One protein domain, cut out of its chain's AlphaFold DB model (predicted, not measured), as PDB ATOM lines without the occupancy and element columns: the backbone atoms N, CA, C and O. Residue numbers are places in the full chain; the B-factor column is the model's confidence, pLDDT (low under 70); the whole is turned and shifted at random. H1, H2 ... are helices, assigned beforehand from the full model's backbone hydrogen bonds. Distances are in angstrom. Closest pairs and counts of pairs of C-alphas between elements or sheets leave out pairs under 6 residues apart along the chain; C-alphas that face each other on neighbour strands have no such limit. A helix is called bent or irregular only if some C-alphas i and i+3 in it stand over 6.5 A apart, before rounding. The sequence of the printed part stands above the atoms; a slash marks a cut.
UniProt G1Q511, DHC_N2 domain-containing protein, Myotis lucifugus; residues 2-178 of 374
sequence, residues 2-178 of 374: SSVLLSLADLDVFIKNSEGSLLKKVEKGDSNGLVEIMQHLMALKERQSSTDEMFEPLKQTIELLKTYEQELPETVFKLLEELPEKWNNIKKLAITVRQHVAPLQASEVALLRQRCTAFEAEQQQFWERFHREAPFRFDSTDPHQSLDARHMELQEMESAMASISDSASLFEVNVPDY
ATOM      1  N   SER A   2       4.220   2.111 -48.502       55.44
ATOM      2  CA  SER A   2       2.941   1.424 -48.219       55.44
ATOM      3  C   SER A   2       1.987   2.192 -47.289       55.44
ATOM      4  O   SER A   2       0.804   2.275 -47.600       55.44
ATOM      5  N   SER A   3       2.470   2.813 -46.202       60.03
ATOM      6  CA  SER A   3       1.595   3.565 -45.277       60.03
ATOM      7  C   SER A   3       1.032   4.860 -45.878       60.03
ATOM      8  O   SER A   3      -0.116   5.207 -45.621       60.03
ATOM      9  N   VAL A   4       1.810   5.551 -46.717       63.91
ATOM     10  CA  VAL A   4       1.392   6.788 -47.401       63.91
ATOM     11  C   VAL A   4       0.311   6.494 -48.443       63.91
ATOM     12  O   VAL A   4      -0.675   7.217 -48.528       63.91
ATOM     13  N   LEU A   5       0.460   5.398 -49.193       67.00
ATOM     14  CA  LEU A   5      -0.543   4.926 -50.151       67.00
ATOM     15  C   LEU A   5      -1.864   4.548 -49.473       67.00
ATOM     16  O   LEU A   5      -2.919   4.928 -49.969       67.00
ATOM     17  N   LEU A   6      -1.803   3.852 -48.332       73.88
ATOM     18  CA  LEU A   6      -2.983   3.542 -47.519       73.88
ATOM     19  C   LEU A   6      -3.675   4.819 -47.027       73.88
ATOM     20  O   LEU A   6      -4.862   4.991 -47.258       73.88
ATOM     21  N   SER A   7      -2.921   5.767 -46.463       76.56
ATOM     22  CA  SER A   7      -3.482   7.026 -45.953       76.56
ATOM     23  C   SER A   7      -4.153   7.882 -47.039       76.56
ATOM     24  O   SER A   7      -5.188   8.498 -46.787       76.56
ATOM     25  N   LEU A   8      -3.577   7.938 -48.247       78.12
ATOM     26  CA  LEU A   8      -4.149   8.680 -49.379       78.12
ATOM     27  C   LEU A   8      -5.378   7.973 -49.970       78.12
ATOM     28  O   LEU A   8      -6.351   8.637 -50.322       78.12
ATOM     29  N   ALA A   9      -5.359   6.639 -50.050       80.69
ATOM     30  CA  ALA A   9      -6.505   5.853 -50.503       80.69
ATOM     31  C   ALA A   9      -7.682   5.940 -49.517       80.69
ATOM     32  O   ALA A   9      -8.819   6.148 -49.938       80.69
ATOM     33  N   ASP A  10      -7.408   5.867 -48.214       85.19
ATOM     34  CA  ASP A  10      -8.414   6.029 -47.161       85.19
ATOM     35  C   ASP A  10      -9.058   7.422 -47.212       85.19
ATOM     36  O   ASP A  10     -10.269   7.560 -47.017       85.19
ATOM     37  N   LEU A  11      -8.270   8.464 -47.512       84.56
ATOM     38  CA  LEU A  11      -8.788   9.820 -47.696       84.56
ATOM     39  C   LEU A  11      -9.675   9.935 -48.946       84.56
ATOM     40  O   LEU A  11     -10.741  10.542 -48.868       84.56
ATOM     41  N   ASP A  12      -9.284   9.337 -50.074       82.44
ATOM     42  CA  ASP A  12     -10.090   9.340 -51.307       82.44
ATOM     43  C   ASP A  12     -11.443   8.630 -51.105       82.44
ATOM     44  O   ASP A  12     -12.486   9.138 -51.522       82.44
ATOM     45  N   VAL A  13     -11.448   7.491 -50.402       86.62
ATOM     46  CA  VAL A  13     -12.678   6.764 -50.038       86.62
ATOM     47  C   VAL A  13     -13.554   7.603 -49.106       86.62
ATOM     48  O   VAL A  13     -14.762   7.711 -49.326       86.62
ATOM     49  N   PHE A  14     -12.961   8.239 -48.094       87.50
ATOM     50  CA  PHE A  14     -13.689   9.112 -47.174       87.50
ATOM     51  C   PHE A  14     -14.340  10.305 -47.890       87.50
ATOM     52  O   PHE A  14     -15.507  10.610 -47.621       87.50
ATOM     53  N   ILE A  15     -13.617  10.956 -48.810       85.81
ATOM     54  CA  ILE A  15     -14.132  12.076 -49.609       85.81
ATOM     55  C   ILE A  15     -15.306  11.608 -50.470       85.81
ATOM     56  O   ILE A  15     -16.367  12.218 -50.403       85.81
ATOM     57  N   LYS A  16     -15.166  10.499 -51.208       85.38
ATOM     58  CA  LYS A  16     -16.240   9.963 -52.064       85.38
ATOM     59  C   LYS A  16     -17.502   9.615 -51.276       85.38
ATOM     60  O   LYS A  16     -18.604   9.970 -51.693       85.38
ATOM     61  N   ASN A  17     -17.348   8.957 -50.127       84.88
ATOM     62  CA  ASN A  17     -18.478   8.594 -49.270       84.88
ATOM     63  C   ASN A  17     -19.166   9.839 -48.695       84.88
ATOM     64  O   ASN A  17     -20.390   9.944 -48.730       84.88
ATOM     65  N   SER A  18     -18.384  10.805 -48.207       83.94
ATOM     66  CA  SER A  18     -18.921  12.038 -47.631       83.94
ATOM     67  C   SER A  18     -19.573  12.928 -48.694       83.94
ATOM     68  O   SER A  18     -20.619  13.511 -48.436       83.94
ATOM     69  N   GLU A  19     -19.017  13.003 -49.905       84.56
ATOM     70  CA  GLU A  19     -19.590  13.756 -51.026       84.56
ATOM     71  C   GLU A  19     -20.926  13.147 -51.474       84.56
ATOM     72  O   GLU A  19     -21.911  13.871 -51.619       84.56
ATOM     73  N   GLY A  20     -20.996  11.815 -51.590       81.94
ATOM     74  CA  GLY A  20     -22.236  11.101 -51.900       81.94
ATOM     75  C   GLY A  20     -23.344  11.348 -50.872       81.94
ATOM     76  O   GLY A  20     -24.492  11.577 -51.256       81.94
ATOM     77  N   SER A  21     -23.007  11.363 -49.579       80.25
ATOM     78  CA  SER A  21     -23.964  11.657 -48.505       80.25
ATOM     79  C   SER A  21     -24.374  13.136 -48.456       80.25
ATOM     80  O   SER A  21     -25.558  13.428 -48.309       80.25
ATOM     81  N   LEU A  22     -23.438  14.077 -48.627       82.62
ATOM     82  CA  LEU A  22     -23.707  15.525 -48.586       82.62
ATOM     83  C   LEU A  22     -24.531  16.033 -49.780       82.62
ATOM     84  O   LEU A  22     -25.182  17.072 -49.676       82.62
ATOM     85  N   LEU A  23     -24.504  15.322 -50.910       80.06
ATOM     86  CA  LEU A  23     -25.302  15.641 -52.096       80.06
ATOM     87  C   LEU A  23     -26.756  15.148 -52.004       80.06
ATOM     88  O   LEU A  23     -27.584  15.552 -52.827       80.06
ATOM     89  N   LYS A  24     -27.093  14.295 -51.025       80.56
ATOM     90  CA  LYS A  24     -28.482  13.883 -50.792       80.56
ATOM     91  C   LYS A  24     -29.314  15.099 -50.373       80.56
ATOM     92  O   LYS A  24     -28.935  15.859 -49.486       80.56
ATOM     93  N   LYS A  25     -30.475  15.281 -51.005       72.75
ATOM     94  CA  LYS A  25     -31.442  16.303 -50.585       72.75
ATOM     95  C   LYS A  25     -32.167  15.826 -49.333       72.75
ATOM     96  O   LYS A  25     -32.776  14.764 -49.366       72.75
ATOM     97  N   VAL A  26     -32.135  16.637 -48.280       75.19
ATOM     98  CA  VAL A  26     -32.917  16.413 -47.058       75.19
ATOM     99  C   VAL A  26     -34.107  17.357 -47.074       75.19
ATOM    100  O   VAL A  26     -33.952  18.577 -47.151       75.19
ATOM    101  N   GLU A  27     -35.303  16.781 -47.035       73.69
ATOM    102  CA  GLU A  27     -36.556  17.525 -46.967       73.69
ATOM    103  C   GLU A  27     -37.034  17.673 -45.518       73.69
ATOM    104  O   GLU A  27     -36.598  16.977 -44.597       73.69
ATOM    105  N   LYS A  28     -37.955  18.612 -45.297       61.56
ATOM    106  CA  LYS A  28     -38.530  18.873 -43.975       61.56
ATOM    107  C   LYS A  28     -39.309  17.638 -43.493       61.56
ATOM    108  O   LYS A  28     -40.365  17.339 -44.039       61.56
ATOM    109  N   GLY A  29     -38.801  16.962 -42.461       65.50
ATOM    110  CA  GLY A  29     -39.373  15.729 -41.896       65.50
ATOM    111  C   GLY A  29     -38.473  14.495 -42.033       65.50
ATOM    112  O   GLY A  29     -38.703  13.505 -41.340       65.50
ATOM    113  N   ASP A  30     -37.419  14.559 -42.853       76.00
ATOM    114  CA  ASP A  30     -36.430  13.484 -42.989       76.00
ATOM    115  C   ASP A  30     -35.347  13.577 -41.901       76.00
ATOM    116  O   ASP A  30     -34.236  14.074 -42.102       76.00
ATOM    117  N   SER A  31     -35.711  13.115 -40.705       69.31
ATOM    118  CA  SER A  31     -34.836  13.136 -39.523       69.31
ATOM    119  C   SER A  31     -33.618  12.223 -39.706       69.31
ATOM    120  O   SER A  31     -32.519  12.571 -39.284       69.31
ATOM    121  N   ASN A  32     -33.788  11.091 -40.396       75.31
ATOM    122  CA  ASN A  32     -32.701  10.147 -40.659       75.31
ATOM    123  C   ASN A  32     -31.701  10.714 -41.673       75.31
ATOM    124  O   ASN A  32     -30.496  10.643 -41.439       75.31
ATOM    125  N   GLY A  33     -32.180  11.339 -42.752       80.06
ATOM    126  CA  GLY A  33     -31.315  12.029 -43.708       80.06
ATOM    127  C   GLY A  33     -30.551  13.194 -43.074       80.06
ATOM    128  O   GLY A  33     -29.363  13.377 -43.344       80.06
ATOM    129  N   LEU A  34     -31.191  13.949 -42.170       81.75
ATOM    130  CA  LEU A  34     -30.518  15.009 -41.413       81.75
ATOM    131  C   LEU A  34     -29.419  14.445 -40.499       81.75
ATOM    132  O   LEU A  34     -28.328  15.014 -40.444       81.75
ATOM    133  N   VAL A  35     -29.683  13.324 -39.821       81.81
ATOM    134  CA  VAL A  35     -28.708  12.630 -38.968       81.81
ATOM    135  C   VAL A  35     -27.502  12.150 -39.779       81.81
ATOM    136  O   VAL A  35     -26.371  12.434 -39.386       81.81
ATOM    137  N   GLU A  36     -27.720  11.501 -40.928       82.62
ATOM    138  CA  GLU A  36     -26.638  11.060 -41.824       82.62
ATOM    139  C   GLU A  36     -25.757  12.242 -42.263       82.62
ATOM    140  O   GLU A  36     -24.528  12.186 -42.158       82.62
ATOM    141  N   ILE A  37     -26.364  13.349 -42.709       85.69
ATOM    142  CA  ILE A  37     -25.618  14.548 -43.116       85.69
ATOM    143  C   ILE A  37     -24.828  15.134 -41.942       85.69
ATOM    144  O   ILE A  37     -23.656  15.476 -42.106       85.69
ATOM    145  N   MET A  38     -25.431  15.232 -40.756       84.19
ATOM    146  CA  MET A  38     -24.764  15.763 -39.566       84.19
ATOM    147  C   MET A  38     -23.577  14.902 -39.121       84.19
ATOM    148  O   MET A  38     -22.527  15.461 -38.803       84.19
ATOM    149  N   GLN A  39     -23.690  13.571 -39.179       84.44
ATOM    150  CA  GLN A  39     -22.587  12.650 -38.879       84.44
ATOM    151  C   GLN A  39     -21.393  12.881 -39.815       84.44
ATOM    152  O   GLN A  39     -20.258  13.019 -39.357       84.44
ATOM    153  N   HIS A  40     -21.638  12.995 -41.124       85.25
ATOM    154  CA  HIS A  40     -20.580  13.276 -42.098       85.25
ATOM    155  C   HIS A  40     -19.992  14.688 -41.946       85.25
ATOM    156  O   HIS A  40     -18.780  14.862 -42.086       85.25
ATOM    157  N   LEU A  41     -20.808  15.697 -41.617       85.12
ATOM    158  CA  LEU A  41     -20.336  17.060 -41.339       85.12
ATOM    159  C   LEU A  41     -19.461  17.135 -40.079       85.12
ATOM    160  O   LEU A  41     -18.487  17.894 -40.074       85.12
ATOM    161  N   MET A  42     -19.796  16.368 -39.035       83.19
ATOM    162  CA  MET A  42     -18.994  16.221 -37.814       83.19
ATOM    163  C   MET A  42     -17.671  15.509 -38.111       83.19
ATOM    164  O   MET A  42     -16.610  16.060 -37.827       83.19
ATOM    165  N   ALA A  43     -17.711  14.360 -38.792       85.94
ATOM    166  CA  ALA A  43     -16.509  13.618 -39.176       85.94
ATOM    167  C   ALA A  43     -15.559  14.451 -40.057       85.94
ATOM    168  O   ALA A  43     -14.340  14.409 -39.884       85.94
ATOM    169  N   LEU A  44     -16.103  15.255 -40.983       86.75
ATOM    170  CA  LEU A  44     -15.324  16.202 -41.787       86.75
ATOM    171  C   LEU A  44     -14.643  17.268 -40.923       86.75
ATOM    172  O   LEU A  44     -13.476  17.564 -41.159       86.75
ATOM    173  N   LYS A  45     -15.353  17.829 -39.935       85.06
ATOM    174  CA  LYS A  45     -14.826  18.845 -39.007       85.06
ATOM    175  C   LYS A  45     -13.701  18.276 -38.135       85.06
ATOM    176  O   LYS A  45     -12.666  18.921 -38.008       85.06
ATOM    177  N   GLU A  46     -13.873  17.076 -37.582       86.19
ATOM    178  CA  GLU A  46     -12.865  16.407 -36.741       86.19
ATOM    179  C   GLU A  46     -11.601  16.037 -37.523       86.19
ATOM    180  O   GLU A  46     -10.484  16.242 -37.050       86.19
ATOM    181  N   ARG A  47     -11.762  15.535 -38.754       86.00
ATOM    182  CA  ARG A  47     -10.635  15.147 -39.613       86.00
ATOM    183  C   ARG A  47      -9.934  16.351 -40.256       86.00
ATOM    184  O   ARG A  47      -8.885  16.171 -40.881       86.00
ATOM    185  N   GLN A  48     -10.500  17.558 -40.140       86.69
ATOM    186  CA  GLN A  48     -10.084  18.707 -40.937       86.69
ATOM    187  C   GLN A  48      -8.652  19.153 -40.665       86.69
ATOM    188  O   GLN A  48      -7.866  19.231 -41.606       86.69
ATOM    189  N   SER A  49      -8.310  19.409 -39.402       85.38
ATOM    190  CA  SER A  49      -6.972  19.875 -39.016       85.38
ATOM    191  C   SER A  49      -5.893  18.874 -39.421       85.38
ATOM    192  O   SER A  49      -4.960  19.226 -40.134       85.38
ATOM    193  N   SER A  50      -6.082  17.602 -39.060       87.12
ATOM    194  CA  SER A  50      -5.135  16.530 -39.374       87.12
ATOM    195  C   SER A  50      -4.935  16.343 -40.880       87.12
ATOM    196  O   SER A  50      -3.811  16.127 -41.326       87.12
ATOM    197  N   THR A  51      -6.005  16.439 -41.675       85.06
ATOM    198  CA  THR A  51      -5.918  16.270 -43.134       85.06
ATOM    199  C   THR A  51      -5.279  17.484 -43.806       85.06
ATOM    200  O   THR A  51      -4.461  17.311 -44.706       85.06
ATOM    201  N   ASP A  52      -5.602  18.702 -43.362       85.75
ATOM    202  CA  ASP A  52      -4.987  19.930 -43.880       85.75
ATOM    203  C   ASP A  52      -3.468  19.951 -43.599       85.75
ATOM    204  O   ASP A  52      -2.682  20.287 -44.486       85.75
ATOM    205  N   GLU A  53      -3.039  19.507 -42.412       85.69
ATOM    206  CA  GLU A  53      -1.623  19.411 -42.020       85.69
ATOM    207  C   GLU A  53      -0.866  18.263 -42.714       85.69
ATOM    208  O   GLU A  53       0.353  18.329 -42.855       85.69
ATOM    209  N   MET A  54      -1.564  17.223 -43.188       85.12
ATOM    210  CA  MET A  54      -0.950  16.061 -43.851       85.12
ATOM    211  C   MET A  54      -0.341  16.408 -45.218       85.12
ATOM    212  O   MET A  54       0.666  15.818 -45.619       85.12
ATOM    213  N   PHE A  55      -0.944  17.337 -45.963       82.56
ATOM    214  CA  PHE A  55      -0.563  17.588 -47.357       82.56
ATOM    215  C   PHE A  55       0.806  18.262 -47.512       82.56
ATOM    216  O   PHE A  55       1.511  17.976 -48.480       82.56
ATOM    217  N   GLU A  56       1.196  19.139 -46.586       83.00
ATOM    218  CA  GLU A  56       2.437  19.917 -46.695       83.00
ATOM    219  C   GLU A  56       3.705  19.045 -46.534       83.00
ATOM    220  O   GLU A  56       4.543  19.046 -47.442       83.00
ATOM    221  N   PRO A  57       3.834  18.196 -45.494       83.50
ATOM    222  CA  PRO A  57       4.960  17.265 -45.375       83.50
ATOM    223  C   PRO A  57       5.055  16.278 -46.543       83.50
ATOM    224  O   PRO A  57       6.153  15.915 -46.969       83.50
ATOM    225  N   LEU A  58       3.915  15.839 -47.088       77.81
ATOM    226  CA  LEU A  58       3.895  14.928 -48.233       77.81
ATOM    227  C   LEU A  58       4.429  15.596 -49.507       77.81
ATOM    228  O   LEU A  58       5.205  14.971 -50.231       77.81
ATOM    229  N   LYS A  59       4.085  16.867 -49.753       77.06
ATOM    230  CA  LYS A  59       4.645  17.647 -50.871       77.06
ATOM    231  C   LYS A  59       6.160  17.810 -50.742       77.06
ATOM    232  O   LYS A  59       6.875  17.515 -51.697       77.06
ATOM    233  N   GLN A  60       6.646  18.177 -49.556       79.69
ATOM    234  CA  GLN A  60       8.081  18.338 -49.280       79.69
ATOM    235  C   GLN A  60       8.852  17.019 -49.441       79.69
ATOM    236  O   GLN A  60       9.935  16.989 -50.023       79.69
ATOM    237  N   THR A  61       8.271  15.903 -48.988       75.00
ATOM    238  CA  THR A  61       8.867  14.565 -49.148       75.00
ATOM    239  C   THR A  61       9.009  14.193 -50.626       75.00
ATOM    240  O   THR A  61      10.004  13.596 -51.027       75.00
ATOM    241  N   ILE A  62       8.036  14.563 -51.457       70.94
ATOM    242  CA  ILE A  62       8.048  14.290 -52.898       70.94
ATOM    243  C   ILE A  62       9.055  15.176 -53.633       70.94
ATOM    244  O   ILE A  62       9.746  14.695 -54.530       70.94
ATOM    245  N   GLU A  63       9.172  16.446 -53.255       74.44
ATOM    246  CA  GLU A  63      10.176  17.363 -53.805       74.44
ATOM    247  C   GLU A  63      11.605  16.900 -53.472       74.44
ATOM    248  O   GLU A  63      12.487  16.888 -54.337       74.44
ATOM    249  N   LEU A  64      11.807  16.382 -52.258       76.50
ATOM    250  CA  LEU A  64      13.051  15.738 -51.853       76.50
ATOM    251  C   LEU A  64      13.331  14.473 -52.686       76.50
ATOM    252  O   LEU A  64      14.423  14.329 -53.225       76.50
ATOM    253  N   LEU A  65      12.347  13.583 -52.853       72.75
ATOM    254  CA  LEU A  65      12.493  12.357 -53.655       72.75
ATOM    255  C   LEU A  65      12.804  12.645 -55.132       72.75
ATOM    256  O   LEU A  65      13.636  11.953 -55.717       72.75
ATOM    257  N   LYS A  66      12.216  13.707 -55.704       72.88
ATOM    258  CA  LYS A  66      12.572  14.220 -57.041       72.88
ATOM    259  C   LYS A  66      14.026  14.688 -57.112       72.88
ATOM    260  O   LYS A  66      14.683  14.465 -58.121       72.88
ATOM    261  N   THR A  67      14.535  15.303 -56.045       77.00
ATOM    262  CA  THR A  67      15.933  15.765 -55.954       77.00
ATOM    263  C   THR A  67      16.926  14.594 -55.914       77.00
ATOM    264  O   THR A  67      18.058  14.733 -56.364       77.00
ATOM    265  N   TYR A  68      16.497  13.427 -55.421       77.25
ATOM    266  CA  TYR A  68      17.292  12.192 -55.371       77.25
ATOM    267  C   TYR A  68      17.043  11.235 -56.553       77.25
ATOM    268  O   TYR A  68      17.410  10.065 -56.463       77.25
ATOM    269  N   GLU A  69      16.414  11.701 -57.642       71.81
ATOM    270  CA  GLU A  69      16.111  10.912 -58.854       71.81
ATOM    271  C   GLU A  69      15.309   9.616 -58.594       71.81
ATOM    272  O   GLU A  69      15.354   8.671 -59.382       71.81
ATOM    273  N   GLN A  70      14.537   9.547 -57.500       69.69
ATOM    274  CA  GLN A  70      13.627   8.423 -57.268       69.69
ATOM    275  C   GLN A  70      12.286   8.644 -57.972       69.69
ATOM    276  O   GLN A  70      11.544   9.578 -57.661       69.69
ATOM    277  N   GLU A  71      11.935   7.727 -58.874       61.97
ATOM    278  CA  GLU A  71      10.619   7.696 -59.507       61.97
ATOM    279  C   GLU A  71       9.569   7.123 -58.547       61.97
ATOM    280  O   GLU A  71       9.624   5.963 -58.126       61.97
ATOM    281  N   LEU A  72       8.584   7.946 -58.193       66.06
ATOM    282  CA  LEU A  72       7.380   7.479 -57.513       66.06
ATOM    283  C   LEU A  72       6.372   6.947 -58.540       66.06
ATOM    284  O   LEU A  72       6.305   7.463 -59.656       66.06
ATOM    285  N   PRO A  73       5.521   5.976 -58.158       75.31
ATOM    286  CA  PRO A  73       4.444   5.506 -59.021       75.31
ATOM    287  C   PRO A  73       3.541   6.664 -59.473       75.31
ATOM    288  O   PRO A  73       3.092   7.458 -58.641       75.31
ATOM    289  N   GLU A  74       3.204   6.722 -60.767       69.94
ATOM    290  CA  GLU A  74       2.313   7.751 -61.339       69.94
ATOM    291  C   GLU A  74       0.971   7.865 -60.597       69.94
ATOM    292  O   GLU A  74       0.382   8.941 -60.512       69.94
ATOM    293  N   THR A  75       0.489   6.760 -60.027       70.81
ATOM    294  CA  THR A  75      -0.745   6.711 -59.235       70.81
ATOM    295  C   THR A  75      -0.671   7.575 -57.976       70.81
ATOM    296  O   THR A  75      -1.645   8.249 -57.650       70.81
ATOM    297  N   VAL A  76       0.479   7.605 -57.296       72.00
ATOM    298  CA  VAL A  76       0.701   8.422 -56.092       72.00
ATOM    299  C   VAL A  76       0.778   9.899 -56.462       72.00
ATOM    300  O   VAL A  76       0.193  10.725 -55.767       72.00
ATOM    301  N   PHE A  77       1.437  10.224 -57.577       71.69
ATOM    302  CA  PHE A  77       1.504  11.593 -58.089       71.69
ATOM    303  C   PHE A  77       0.120  12.151 -58.431       71.69
ATOM    304  O   PHE A  77      -0.228  13.228 -57.954       71.69
ATOM    305  N   LYS A  78      -0.698  11.390 -59.173       77.06
ATOM    306  CA  LYS A  78      -2.072  11.799 -59.512       77.06
ATOM    307  C   LYS A  78      -2.941  12.000 -58.272       77.06
ATOM    308  O   LYS A  78      -3.613  13.017 -58.152       77.06
ATOM    309  N   LEU A  79      -2.897  11.062 -57.322       75.88
ATOM    310  CA  LEU A  79      -3.640  11.185 -56.063       75.88
ATOM    311  C   LEU A  79      -3.228  12.438 -55.284       75.88
ATOM    312  O   LEU A  79      -4.090  13.122 -54.742       75.88
ATOM    313  N   LEU A  80      -1.938  12.772 -55.240       75.19
ATOM    314  CA  LEU A  80      -1.454  13.909 -54.462       75.19
ATOM    315  C   LEU A  80      -1.740  15.277 -55.100       75.19
ATOM    316  O   LEU A  80      -1.841  16.263 -54.373       75.19
ATOM    317  N   GLU A  81      -1.873  15.345 -56.427       77.94
ATOM    318  CA  GLU A  81      -2.337  16.554 -57.125       77.94
ATOM    319  C   GLU A  81      -3.858  16.728 -57.016       77.94
ATOM    320  O   GLU A  81      -4.334  17.833 -56.761       77.94
ATOM    321  N   GLU A  82      -4.629  15.645 -57.147       83.81
ATOM    322  CA  GLU A  82      -6.096  15.706 -57.166       83.81
ATOM    323  C   GLU A  82      -6.732  15.814 -55.769       83.81
ATOM    324  O   GLU A  82      -7.744  16.499 -55.595       83.81
ATOM    325  N   LEU A  83      -6.188  15.122 -54.759       84.25
ATOM    326  CA  LEU A  83      -6.789  15.059 -53.420       84.25
ATOM    327  C   LEU A  83      -6.886  16.415 -52.709       84.25
ATOM    328  O   LEU A  83      -7.930  16.651 -52.103       84.25
ATOM    329  N   PRO A  84      -5.898  17.330 -52.776       84.94
ATOM    330  CA  PRO A  84      -6.033  18.666 -52.199       84.94
ATOM    331  C   PRO A  84      -7.204  19.455 -52.795       84.94
ATOM    332  O   PRO A  84      -7.911  20.163 -52.076       84.94
ATOM    333  N   GLU A  85      -7.438  19.326 -54.104       86.06
ATOM    334  CA  GLU A  85      -8.566  19.984 -54.765       86.06
ATOM    335  C   GLU A  85      -9.897  19.347 -54.371       86.06
ATOM    336  O   GLU A  85     -10.812  20.062 -53.956       86.06
ATOM    337  N   LYS A  86      -9.996  18.011 -54.408       86.56
ATOM    338  CA  LYS A  86     -11.188  17.274 -53.948       86.56
ATOM    339  C   LYS A  86     -11.508  17.584 -52.484       86.56
ATOM    340  O   LYS A  86     -12.662  17.820 -52.135       86.56
ATOM    341  N   TRP A  87     -10.481  17.677 -51.642       88.94
ATOM    342  CA  TRP A  87     -10.595  18.046 -50.236       88.94
ATOM    343  C   TRP A  87     -11.099  19.487 -50.045       88.94
ATOM    344  O   TRP A  87     -11.995  19.754 -49.244       88.94
ATOM    345  N   ASN A  88     -10.592  20.444 -50.822       86.19
ATOM    346  CA  ASN A  88     -11.108  21.813 -50.793       86.19
ATOM    347  C   ASN A  88     -12.546  21.914 -51.324       86.19
ATOM    348  O   ASN A  88     -13.340  22.693 -50.789       86.19
ATOM    349  N   ASN A  89     -12.898  21.126 -52.338       88.12
ATOM    350  CA  ASN A  89     -14.250  21.080 -52.887       88.12
ATOM    351  C   ASN A  89     -15.243  20.521 -51.870       88.12
ATOM    352  O   ASN A  89     -16.278  21.148 -51.644       88.12
ATOM    353  N   ILE A  90     -14.906  19.426 -51.179       87.94
ATOM    354  CA  ILE A  90     -15.787  18.882 -50.144       87.94
ATOM    355  C   ILE A  90     -15.910  19.822 -48.940       87.94
ATOM    356  O   ILE A  90     -17.003  19.962 -48.400       87.94
ATOM    357  N   LYS A  91     -14.850  20.560 -48.570       88.38
ATOM    358  CA  LYS A  91     -14.936  21.620 -47.546       88.38
ATOM    359  C   LYS A  91     -15.914  22.727 -47.954       88.38
ATOM    360  O   LYS A  91     -16.746  23.138 -47.146       88.38
ATOM    361  N   LYS A  92     -15.857  23.194 -49.207       87.88
ATOM    362  CA  LYS A  92     -16.810  24.189 -49.738       87.88
ATOM    363  C   LYS A  92     -18.236  23.641 -49.766       87.88
ATOM    364  O   LYS A  92     -19.153  24.330 -49.327       87.88
ATOM    365  N   LEU A  93     -18.416  22.405 -50.232       87.25
ATOM    366  CA  LEU A  93     -19.713  21.731 -50.246       87.25
ATOM    367  C   LEU A  93     -20.280  21.604 -48.827       87.25
ATOM    368  O   LEU A  93     -21.433  21.956 -48.606       87.25
ATOM    369  N   ALA A  94     -19.462  21.196 -47.856       85.94
ATOM    370  CA  ALA A  94     -19.850  21.082 -46.456       85.94
ATOM    371  C   ALA A  94     -20.321  22.421 -45.868       85.94
ATOM    372  O   ALA A  94     -21.298  22.442 -45.125       85.94
ATOM    373  N   ILE A  95     -19.683  23.546 -46.220       87.12
ATOM    374  CA  ILE A  95     -20.136  24.886 -45.805       87.12
ATOM    375  C   ILE A  95     -21.518  25.199 -46.395       87.12
ATOM    376  O   ILE A  95     -22.412  25.620 -45.659       87.12
ATOM    377  N   THR A  96     -21.712  24.965 -47.695       86.75
ATOM    378  CA  THR A  96     -22.989  25.220 -48.383       86.75
ATOM    379  C   THR A  96     -24.113  24.347 -47.829       86.75
ATOM    380  O   THR A  96     -25.193  24.849 -47.521       86.75
ATOM    381  N   VAL A  97     -23.857  23.048 -47.648       86.38
ATOM    382  CA  VAL A  97     -24.821  22.108 -47.064       86.38
ATOM    383  C   VAL A  97     -25.158  22.528 -45.641       86.38
ATOM    384  O   VAL A  97     -26.338  22.629 -45.326       86.38
ATOM    385  N   ARG A  98     -24.165  22.885 -44.813       85.50
ATOM    386  CA  ARG A  98     -24.381  23.374 -43.441       85.50
ATOM    387  C   ARG A  98     -25.281  24.611 -43.400       85.50
ATOM    388  O   ARG A  98     -26.153  24.683 -42.544       85.50
ATOM    389  N   GLN A  99     -25.126  25.558 -44.330       86.25
ATOM    390  CA  GLN A  99     -26.031  26.712 -44.446       86.25
ATOM    391  C   GLN A  99     -27.455  26.303 -44.846       86.25
ATOM    392  O   GLN A  99     -28.419  26.859 -44.323       86.25
ATOM    393  N   HIS A 100     -27.595  25.330 -45.748       84.94
ATOM    394  CA  HIS A 100     -28.898  24.846 -46.199       84.94
ATOM    395  C   HIS A 100     -29.645  24.057 -45.114       84.94
ATOM    396  O   HIS A 100     -30.849  24.242 -44.943       84.94
ATOM    397  N   VAL A 101     -28.936  23.219 -44.348       85.44
ATOM    398  CA  VAL A 101     -29.524  22.435 -43.251       85.44
ATOM    399  C   VAL A 101     -29.644  23.221 -41.946       85.44
ATOM    400  O   VAL A 101     -30.376  22.784 -41.068       85.44
ATOM    401  N   ALA A 102     -29.016  24.394 -41.813       86.12
ATOM    402  CA  ALA A 102     -29.079  25.236 -40.613       86.12
ATOM    403  C   ALA A 102     -30.501  25.463 -40.045       86.12
ATOM    404  O   ALA A 102     -30.670  25.298 -38.836       86.12
ATOM    405  N   PRO A 103     -31.544  25.803 -40.834       86.75
ATOM    406  CA  PRO A 103     -32.902  25.941 -40.297       86.75
ATOM    407  C   PRO A 103     -33.504  24.611 -39.814       86.75
ATOM    408  O   PRO A 103     -34.229  24.602 -38.820       86.75
ATOM    409  N   LEU A 104     -33.197  23.492 -40.481       85.50
ATOM    410  CA  LEU A 104     -33.632  22.153 -40.057       85.50
ATOM    411  C   LEU A 104     -32.914  21.739 -38.767       85.50
ATOM    412  O   LEU A 104     -33.559  21.318 -37.813       85.50
ATOM    413  N   GLN A 105     -31.601  21.964 -38.704       85.25
ATOM    414  CA  GLN A 105     -30.776  21.755 -37.519       85.25
ATOM    415  C   GLN A 105     -31.274  22.599 -36.338       85.25
ATOM    416  O   GLN A 105     -31.397  22.086 -35.233       85.25
ATOM    417  N   ALA A 106     -31.605  23.876 -36.552       87.31
ATOM    418  CA  ALA A 106     -32.135  24.743 -35.500       87.31
ATOM    419  C   ALA A 106     -33.485  24.239 -34.958       87.31
ATOM    420  O   ALA A 106     -33.711  24.282 -33.748       87.31
ATOM    421  N   SER A 107     -34.360  23.737 -35.837       87.25
ATOM    422  CA  SER A 107     -35.623  23.104 -35.440       87.25
ATOM    423  C   SER A 107     -35.386  21.839 -34.610       87.25
ATOM    424  O   SER A 107     -36.028  21.666 -33.576       87.25
ATOM    425  N   GLU A 108     -34.451  20.984 -35.026       85.19
ATOM    426  CA  GLU A 108     -34.132  19.737 -34.325       85.19
ATOM    427  C   GLU A 108     -33.478  20.000 -32.962       85.19
ATOM    428  O   GLU A 108     -33.860  19.413 -31.955       85.19
ATOM    429  N   VAL A 109     -32.567  20.975 -32.884       88.12
ATOM    430  CA  VAL A 109     -31.970  21.431 -31.620       88.12
ATOM    431  C   VAL A 109     -33.034  21.992 -30.673       88.12
ATOM    432  O   VAL A 109     -32.969  21.747 -29.467       88.12
ATOM    433  N   ALA A 110     -34.023  22.734 -31.180       89.19
ATOM    434  CA  ALA A 110     -35.128  23.231 -30.362       89.19
ATOM    435  C   ALA A 110     -35.995  22.083 -29.817       89.19
ATOM    436  O   ALA A 110     -36.306  22.074 -28.624       89.19
ATOM    437  N   LEU A 111     -36.317  21.093 -30.657       88.25
ATOM    438  CA  LEU A 111     -37.047  19.890 -30.253       88.25
ATOM    439  C   LEU A 111     -36.267  19.086 -29.206       88.25
ATOM    440  O   LEU A 111     -36.828  18.665 -28.196       88.25
ATOM    441  N   LEU A 112     -34.962  18.915 -29.403       88.44
ATOM    442  CA  LEU A 112     -34.093  18.211 -28.471       88.44
ATOM    443  C   LEU A 112     -34.014  18.929 -27.118       88.44
ATOM    444  O   LEU A 112     -34.132  18.284 -26.081       88.44
ATOM    445  N   ARG A 113     -33.893  20.263 -27.100       88.69
ATOM    446  CA  ARG A 113     -33.946  21.051 -25.854       88.69
ATOM    447  C   ARG A 113     -35.283  20.892 -25.132       88.69
ATOM    448  O   ARG A 113     -35.303  20.766 -23.908       88.69
ATOM    449  N   GLN A 114     -36.388  20.864 -25.879       90.50
ATOM    450  CA  GLN A 114     -37.711  20.598 -25.317       90.50
ATOM    451  C   GLN A 114     -37.783  19.187 -24.713       90.50
ATOM    452  O   GLN A 114     -38.275  19.041 -23.597       90.50
ATOM    453  N   ARG A 115     -37.242  18.171 -25.399       89.88
ATOM    454  CA  ARG A 115     -37.147  16.794 -24.885       89.88
ATOM    455  C   ARG A 115     -36.289  16.705 -23.623       89.88
ATOM    456  O   ARG A 115     -36.719  16.056 -22.682       89.88
ATOM    457  N   CYS A 116     -35.139  17.383 -23.565       89.25
ATOM    458  CA  CYS A 116     -34.320  17.443 -22.348       89.25
ATOM    459  C   CYS A 116     -35.104  18.047 -21.176       89.25
ATOM    460  O   CYS A 116     -35.128  17.467 -20.100       89.25
ATOM    461  N   THR A 117     -35.807  19.162 -21.403       89.69
ATOM    462  CA  THR A 117     -36.606  19.827 -20.355       89.69
ATOM    463  C   THR A 117     -37.771  18.946 -19.883       89.69
ATOM    464  O   THR A 117     -38.070  18.878 -18.694       89.69
ATOM    465  N   ALA A 118     -38.440  18.249 -20.808       91.56
ATOM    466  CA  ALA A 118     -39.497  17.299 -20.465       91.56
ATOM    467  C   ALA A 118     -38.945  16.111 -19.659       91.56
ATOM    468  O   ALA A 118     -39.526  15.736 -18.645       91.56
ATOM    469  N   PHE A 119     -37.788  15.579 -20.062       91.50
ATOM    470  CA  PHE A 119     -37.128  14.474 -19.374       91.50
ATOM    471  C   PHE A 119     -36.637  14.859 -17.969       91.50
ATOM    472  O   PHE A 119     -36.745  14.056 -17.047       91.50
ATOM    473  N   GLU A 120     -36.168  16.093 -17.762       89.25
ATOM    474  CA  GLU A 120     -35.866  16.618 -16.420       89.25
ATOM    475  C   GLU A 120     -37.102  16.589 -15.507       89.25
ATOM    476  O   GLU A 120     -37.019  16.162 -14.354       89.25
ATOM    477  N   ALA A 121     -38.269  16.989 -16.026       91.06
ATOM    478  CA  ALA A 121     -39.515  16.943 -15.266       91.06
ATOM    479  C   ALA A 121     -39.953  15.498 -14.958       91.06
ATOM    480  O   ALA A 121     -40.376  15.212 -13.837       91.06
ATOM    481  N   GLU A 122     -39.826  14.579 -15.920       91.44
ATOM    482  CA  GLU A 122     -40.096  13.149 -15.713       91.44
ATOM    483  C   GLU A 122     -39.155  12.539 -14.668       91.44
ATOM    484  O   GLU A 122     -39.601  11.793 -13.792       91.44
ATOM    485  N   GLN A 123     -37.868  12.895 -14.703       90.94
ATOM    486  CA  GLN A 123     -36.876  12.468 -13.719       90.94
ATOM    487  C   GLN A 123     -37.236  12.933 -12.315       90.94
ATOM    488  O   GLN A 123     -37.202  12.127 -11.385       90.94
ATOM    489  N   GLN A 124     -37.593  14.206 -12.152       90.56
ATOM    490  CA  GLN A 124     -37.982  14.727 -10.848       90.56
ATOM    491  C   GLN A 124     -39.226  13.998 -10.317       90.56
ATOM    492  O   GLN A 124     -39.248  13.570  -9.164       90.56
ATOM    493  N   GLN A 125     -40.230  13.774 -11.169       91.88
ATOM    494  CA  GLN A 125     -41.431  13.025 -10.792       91.88
ATOM    495  C   GLN A 125     -41.125  11.568 -10.433       91.88
ATOM    496  O   GLN A 125     -41.744  11.010  -9.525       91.88
ATOM    497  N   PHE A 126     -40.203  10.916 -11.142       92.44
ATOM    498  CA  PHE A 126     -39.738   9.582 -10.774       92.44
ATOM    499  C   PHE A 126     -39.027   9.602  -9.420       92.44
ATOM    500  O   PHE A 126     -39.356   8.791  -8.563       92.44
ATOM    501  N   TRP A 127     -38.118  10.553  -9.192       91.81
ATOM    502  CA  TRP A 127     -37.369  10.675  -7.941       91.81
ATOM    503  C   TRP A 127     -38.294  10.874  -6.730       91.81
ATOM    504  O   TRP A 127     -38.142  10.177  -5.724       91.81
ATOM    505  N   GLU A 128     -39.288  11.761  -6.842       92.00
ATOM    506  CA  GLU A 128     -40.281  12.012  -5.788       92.00
ATOM    507  C   GLU A 128     -41.147  10.774  -5.514       92.00
ATOM    508  O   GLU A 128     -41.362  10.405  -4.358       92.00
ATOM    509  N   ARG A 129     -41.620  10.097  -6.570       91.25
ATOM    510  CA  ARG A 129     -42.392   8.851  -6.431       91.25
ATOM    511  C   ARG A 129     -41.558   7.738  -5.812       91.25
ATOM    512  O   ARG A 129     -42.041   7.066  -4.906       91.25
ATOM    513  N   PHE A 130     -40.311   7.582  -6.247       92.62
ATOM    514  CA  PHE A 130     -39.383   6.593  -5.716       92.62
ATOM    515  C   PHE A 130     -39.171   6.794  -4.212       92.62
ATOM    516  O   PHE A 130     -39.389   5.868  -3.444       92.62
ATOM    517  N   HIS A 131     -38.877   8.012  -3.758       89.44
ATOM    518  CA  HIS A 131     -38.670   8.283  -2.329       89.44
ATOM    519  C   HIS A 131     -39.941   8.166  -1.478       89.44
ATOM    520  O   HIS A 131     -39.856   7.978  -0.266       89.44
ATOM    521  N   ARG A 132     -41.123   8.267  -2.095       88.31
ATOM    522  CA  ARG A 132     -42.410   8.101  -1.412       88.31
ATOM    523  C   ARG A 132     -42.854   6.642  -1.312       88.31
ATOM    524  O   ARG A 132     -43.489   6.276  -0.328       88.31
ATOM    525  N   GLU A 133     -42.595   5.846  -2.345       86.81
ATOM    526  CA  GLU A 133     -43.204   4.520  -2.530       86.81
ATOM    527  C   GLU A 133     -42.209   3.362  -2.438       86.81
ATOM    528  O   GLU A 133     -42.628   2.217  -2.265       86.81
ATOM    529  N   ALA A 134     -40.905   3.618  -2.571       88.94
ATOM    530  CA  ALA A 134     -39.910   2.567  -2.436       88.94
ATOM    531  C   ALA A 134     -39.875   2.033  -0.994       88.94
ATOM    532  O   ALA A 134     -40.151   2.773  -0.042       88.94
ATOM    533  N   PRO A 135     -39.525   0.748  -0.815       91.94
ATOM    534  CA  PRO A 135     -39.637   0.067   0.466       91.94
ATOM    535  C   PRO A 135     -38.474   0.425   1.405       91.94
ATOM    536  O   PRO A 135     -37.646  -0.411   1.755       91.94
ATOM    537  N   PHE A 136     -38.393   1.689   1.819       92.00
ATOM    538  CA  PHE A 136     -37.417   2.167   2.803       92.00
ATOM    539  C   PHE A 136     -37.797   1.818   4.241       92.00
ATOM    540  O   PHE A 136     -36.967   1.970   5.137       92.00
ATOM    541  N   ARG A 137     -39.043   1.389   4.470       92.56
ATOM    542  CA  ARG A 137     -39.576   1.040   5.788       92.56
ATOM    543  C   ARG A 137     -39.598  -0.459   6.006       92.56
ATOM    544  O   ARG A 137     -39.893  -1.204   5.073       92.56
ATOM    545  N   PHE A 138     -39.358  -0.900   7.236       90.94
ATOM    546  CA  PHE A 138     -39.316  -2.331   7.550       90.94
ATOM    547  C   PHE A 138     -40.679  -3.033   7.405       90.94
ATOM    548  O   PHE A 138     -40.737  -4.233   7.159       90.94
ATOM    549  N   ASP A 139     -41.779  -2.284   7.507       88.31
ATOM    550  CA  ASP A 139     -43.160  -2.769   7.375       88.31
ATOM    551  C   ASP A 139     -43.680  -2.803   5.926       88.31
ATOM    552  O   ASP A 139     -44.874  -3.002   5.697       88.31
ATOM    553  N   SER A 140     -42.804  -2.606   4.937       88.38
ATOM    554  CA  SER A 140     -43.194  -2.585   3.524       88.38
ATOM    555  C   SER A 140     -43.723  -3.947   3.061       88.38
ATOM    556  O   SER A 140     -43.069  -4.975   3.230       88.38
ATOM    557  N   THR A 141     -44.891  -3.949   2.418       87.12
ATOM    558  CA  THR A 141     -45.486  -5.141   1.799       87.12
ATOM    559  C   THR A 141     -44.836  -5.436   0.451       87.12
ATOM    560  O   THR A 141     -44.685  -4.525  -0.362       87.12
ATOM    561  N   ASP A 142     -44.486  -6.700   0.207       90.12
ATOM    562  CA  ASP A 142     -43.902  -7.194  -1.051       90.12
ATOM    563  C   ASP A 142     -42.746  -6.322  -1.601       90.12
ATOM    564  O   ASP A 142     -42.774  -5.860  -2.748       90.12
ATOM    565  N   PRO A 143     -41.688  -6.098  -0.798       91.50
ATOM    566  CA  PRO A 143     -40.617  -5.153  -1.115       91.50
ATOM    567  C   PRO A 143     -39.884  -5.488  -2.420       91.50
ATOM    568  O   PRO A 143     -39.559  -4.584  -3.186       91.50
ATOM    569  N   HIS A 144     -39.677  -6.774  -2.725       92.06
ATOM    570  CA  HIS A 144     -39.040  -7.198  -3.975       92.06
ATOM    571  C   HIS A 144     -39.886  -6.850  -5.206       92.06
ATOM    572  O   HIS A 144     -39.344  -6.351  -6.186       92.06
ATOM    573  N   GLN A 145     -41.209  -7.038  -5.145       92.38
ATOM    574  CA  GLN A 145     -42.099  -6.714  -6.261       92.38
ATOM    575  C   GLN A 145     -42.129  -5.203  -6.529       92.38
ATOM    576  O   GLN A 145     -42.075  -4.778  -7.685       92.38
ATOM    577  N   SER A 146     -42.173  -4.393  -5.467       91.94
ATOM    578  CA  SER A 146     -42.082  -2.932  -5.573       91.94
ATOM    579  C   SER A 146     -40.750  -2.495  -6.197       91.94
ATOM    580  O   SER A 146     -40.731  -1.686  -7.128       91.94
ATOM    581  N   LEU A 147     -39.631  -3.076  -5.748       93.31
ATOM    582  CA  LEU A 147     -38.306  -2.780  -6.296       93.31
ATOM    583  C   LEU A 147     -38.165  -3.189  -7.761       93.31
ATOM    584  O   LEU A 147     -37.606  -2.417  -8.536       93.31
ATOM    585  N   ASP A 148     -38.684  -4.350  -8.156       93.00
ATOM    586  CA  ASP A 148     -38.622  -4.818  -9.541       93.00
ATOM    587  C   ASP A 148     -39.432  -3.901 -10.471       93.00
ATOM    588  O   ASP A 148     -38.953  -3.533 -11.546       93.00
ATOM    589  N   ALA A 149     -40.614  -3.443 -10.042       92.19
ATOM    590  CA  ALA A 149     -41.400  -2.465 -10.798       92.19
ATOM    591  C   ALA A 149     -40.637  -1.140 -10.986       92.19
ATOM    592  O   ALA A 149     -40.537  -0.628 -12.101       92.19
ATOM    593  N   ARG A 150     -40.029  -0.608  -9.915       91.88
ATOM    594  CA  ARG A 150     -39.238   0.637  -9.980       91.88
ATOM    595  C   ARG A 150     -37.941   0.467 -10.763       91.88
ATOM    596  O   ARG A 150     -37.496   1.411 -11.411       91.88
ATOM    597  N   HIS A 151     -37.350  -0.723 -10.740       93.19
ATOM    598  CA  HIS A 151     -36.187  -1.063 -11.547       93.19
ATOM    599  C   HIS A 151     -36.509  -1.027 -13.043       93.19
ATOM    600  O   HIS A 151     -35.731  -0.451 -13.802       93.19
ATOM    601  N   MET A 152     -37.648  -1.594 -13.457       93.56
ATOM    602  CA  MET A 152     -38.088  -1.568 -14.855       93.56
ATOM    603  C   MET A 152     -38.327  -0.134 -15.336       93.56
ATOM    604  O   MET A 152     -37.778   0.265 -16.360       93.56
ATOM    605  N   GLU A 153     -39.046   0.679 -14.556       93.06
ATOM    606  CA  GLU A 153     -39.238   2.101 -14.875       93.06
ATOM    607  C   GLU A 153     -37.898   2.850 -14.981       93.06
ATOM    608  O   GLU A 153     -37.676   3.621 -15.913       93.06
ATOM    609  N   LEU A 154     -36.959   2.592 -14.063       93.50
ATOM    610  CA  LEU A 154     -35.634   3.208 -14.103       93.50
ATOM    611  C   LEU A 154     -34.834   2.790 -15.347       93.50
ATOM    612  O   LEU A 154     -34.107   3.611 -15.907       93.50
ATOM    613  N   GLN A 155     -34.942   1.532 -15.783       94.31
ATOM    614  CA  GLN A 155     -34.304   1.054 -17.013       94.31
ATOM    615  C   GLN A 155     -34.875   1.740 -18.256       94.31
ATOM    616  O   GLN A 155     -34.113   2.122 -19.146       94.31
ATOM    617  N   GLU A 156     -36.193   1.941 -18.313       93.81
ATOM    618  CA  GLU A 156     -36.833   2.693 -19.397       93.81
ATOM    619  C   GLU A 156     -36.325   4.140 -19.441       93.81
ATOM    620  O   GLU A 156     -35.951   4.634 -20.508       93.81
ATOM    621  N   MET A 157     -36.214   4.796 -18.282       91.88
ATOM    622  CA  MET A 157     -35.665   6.152 -18.188       91.88
ATOM    623  C   MET A 157     -34.190   6.229 -18.591       91.88
ATOM    624  O   MET A 157     -33.788   7.171 -19.270       91.88
ATOM    625  N   GLU A 158     -33.365   5.251 -18.211       92.31
ATOM    626  CA  GLU A 158     -31.959   5.186 -18.631       92.31
ATOM    627  C   GLU A 158     -31.811   4.974 -20.141       92.31
ATOM    628  O   GLU A 158     -30.953   5.595 -20.769       92.31
ATOM    629  N   SER A 159     -32.674   4.152 -20.740       92.56
ATOM    630  CA  SER A 159     -32.729   3.963 -22.192       92.56
ATOM    631  C   SER A 159     -33.136   5.255 -22.913       92.56
ATOM    632  O   SER A 159     -32.487   5.676 -23.877       92.56
ATOM    633  N   ALA A 160     -34.158   5.951 -22.404       91.44
ATOM    634  CA  ALA A 160     -34.572   7.252 -22.923       91.44
ATOM    635  C   ALA A 160     -33.455   8.303 -22.795       91.44
ATOM    636  O   ALA A 160     -33.193   9.043 -23.747       91.44
ATOM    637  N   MET A 161     -32.743   8.326 -21.662       89.69
ATOM    638  CA  MET A 161     -31.578   9.186 -21.442       89.69
ATOM    639  C   MET A 161     -30.470   8.901 -22.458       89.69
ATOM    640  O   MET A 161     -29.927   9.848 -23.026       89.69
ATOM    641  N   ALA A 162     -30.135   7.629 -22.697       89.81
ATOM    642  CA  ALA A 162     -29.120   7.247 -23.676       89.81
ATOM    643  C   ALA A 162     -29.499   7.745 -25.079       89.81
ATOM    644  O   ALA A 162     -28.707   8.425 -25.724       89.81
ATOM    645  N   SER A 163     -30.755   7.548 -25.494       89.38
ATOM    646  CA  SER A 163     -31.260   8.049 -26.779       89.38
ATOM    647  C   SER A 163     -31.186   9.579 -26.907       89.38
ATOM    648  O   SER A 163     -30.805  10.101 -27.961       89.38
ATOM    649  N   ILE A 164     -31.534  10.319 -25.845       87.75
ATOM    650  CA  ILE A 164     -31.425  11.788 -25.818       87.75
ATOM    651  C   ILE A 164     -29.953  12.215 -25.875       87.75
ATOM    652  O   ILE A 164     -29.626  13.132 -26.625       87.75
ATOM    653  N   SER A 165     -29.073  11.548 -25.125       88.00
ATOM    654  CA  SER A 165     -27.634  11.823 -25.095       88.00
ATOM    655  C   SER A 165     -26.981  11.597 -26.457       88.00
ATOM    656  O   SER A 165     -26.241  12.460 -26.930       88.00
ATOM    657  N   ASP A 166     -27.297  10.487 -27.120       86.12
ATOM    658  CA  ASP A 166     -26.790  10.170 -28.455       86.12
ATOM    659  C   ASP A 166     -27.234  11.230 -29.467       86.12
ATOM    660  O   ASP A 166     -26.407  11.802 -30.183       86.12
ATOM    661  N   SER A 167     -28.525  11.579 -29.449       85.06
ATOM    662  CA  SER A 167     -29.085  12.637 -30.300       85.06
ATOM    663  C   SER A 167     -28.414  13.987 -30.024       85.06
ATOM    664  O   SER A 167     -28.079  14.723 -30.945       85.06
ATOM    665  N   ALA A 168     -28.169  14.322 -28.759       86.69
ATOM    666  CA  ALA A 168     -27.555  15.584 -28.377       86.69
ATOM    667  C   ALA A 168     -26.079  15.688 -28.746       86.69
ATOM    668  O   ALA A 168     -25.644  16.750 -29.192       86.69
ATOM    669  N   SER A 169     -25.336  14.585 -28.633       85.88
ATOM    670  CA  SER A 169     -23.939  14.517 -29.061       85.88
ATOM    671  C   SER A 169     -23.793  14.827 -30.554       85.88
ATOM    672  O   SER A 169     -22.912  15.588 -30.945       85.88
ATOM    673  N   LEU A 170     -24.727  14.336 -31.377       83.69
ATOM    674  CA  LEU A 170     -24.740  14.548 -32.822       83.69
ATOM    675  C   LEU A 170     -24.941  16.019 -33.217       83.69
ATOM    676  O   LEU A 170     -24.404  16.478 -34.225       83.69
ATOM    677  N   PHE A 171     -25.727  16.754 -32.432       82.38
ATOM    678  CA  PHE A 171     -26.049  18.157 -32.684       82.38
ATOM    679  C   PHE A 171     -25.209  19.137 -31.850       82.38
ATOM    680  O   PHE A 171     -25.512  20.331 -31.848       82.38
ATOM    681  N   GLU A 172     -24.168  18.657 -31.158       80.12
ATOM    682  CA  GLU A 172     -23.322  19.446 -30.248       80.12
ATOM    683  C   GLU A 172     -24.146  20.197 -29.171       80.12
ATOM    684  O   GLU A 172     -23.833  21.322 -28.773       80.12
ATOM    685  N   VAL A 173     -25.238  19.583 -28.698       84.12
ATOM    686  CA  VAL A 173     -26.104  20.135 -27.649       84.12
ATOM    687  C   VAL A 173     -25.660  19.603 -26.291       84.12
ATOM    688  O   VAL A 173     -25.599  18.398 -26.071       84.12
ATOM    689  N   ASN A 174     -25.392  20.508 -25.350       78.94
ATOM    690  CA  ASN A 174     -25.072  20.118 -23.979       78.94
ATOM    691  C   ASN A 174     -26.291  19.494 -23.297       78.94
ATOM    692  O   ASN A 174     -27.342  20.131 -23.188       78.94
ATOM    693  N   VAL A 175     -26.112  18.272 -22.804       79.44
ATOM    694  CA  VAL A 175     -27.105  17.571 -21.991       79.44
ATOM    695  C   VAL A 175     -26.789  17.800 -20.510       79.44
ATOM    696  O   VAL A 175     -25.624  17.695 -20.118       79.44
ATOM    697  N   PRO A 176     -27.795  18.122 -19.683       78.62
ATOM    698  CA  PRO A 176     -27.652  18.197 -18.235       78.62
ATOM    699  C   PRO A 176     -27.084  16.906 -17.631       78.62
ATOM    700  O   PRO A 176     -27.349  15.799 -18.099       78.62
ATOM    701  N   ASP A 177     -26.322  17.040 -16.545       77.06
ATOM    702  CA  ASP A 177     -25.818  15.886 -15.805       77.06
ATOM    703  C   ASP A 177     -26.910  15.309 -14.887       77.06
ATOM    704  O   ASP A 177     -27.189  15.843 -13.811       77.06
ATOM    705  N   TYR A 178     -27.519  14.196 -15.297       80.31
ATOM    706  CA  TYR A 178     -28.655  13.569 -14.611       80.31
ATOM    707  C   TYR A 178     -28.243  12.769 -13.360       80.31
ATOM    708  O   TYR A 178     -28.359  11.542 -13.291       80.31
TER     709      TYR A 178
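AT A GLANCE: This is residues 2 to 178 of the 374 residues of the protein "DHC_N2 domain-containing protein" of Myotis lucifugus (UniProt G1Q511). The helices make a wide V: bent H3 runs through both wings, H1 and H2b lie beside its arm H3a, and H4 folds back along H3b as a hairpin, with H2a near the corner. The printed part has 177 residues, four named helices (H1 to H4), no named strand, and is all helix. It is extended, radius of gyration of the C-alphas 25.6 A, spanning 90 by 36 by 20 A.

IN THESE COORDINATES: H1, residues 2 to 22, begins at C-alpha (2.941, 1.424, -48.219). By hydrogen bonds H2, 31 to 67, and H3, 74 to 133, were each assigned as one helix, but are bent: C-alphas 46 and 49, and 100 and 103, are 7.2 A apart. Their arms are H2a, 31 to 46; H2b, 49 to 67; H3a, 74 to 100, irregular with C-alphas 81 and 84 6.51 A apart; and H3b, 103 to 133, 44.6 A long. H4, 143 to 170, ends at C-alpha (-24.740, 14.548, -32.822).

HOW THE PARTS SIT: H1 touches H3a, closest C-alphas Glu 19 and Ile 90, 6.4 A. H3b touches H4, opposite ways at a shallow tilt of 17 degrees, closest C-alphas Leu 112 and Ala 168, 7.0 A. Not every O i to N i+4 pair is within hydrogen-bond range in H2b (11 of 15) and H3a (21 of 23).

THE WHOLE: The printed part has no cut and no long link; pLDDT is under 70 at residues 2 to 5, 28 to 29, 31, 70 to 72 and 74.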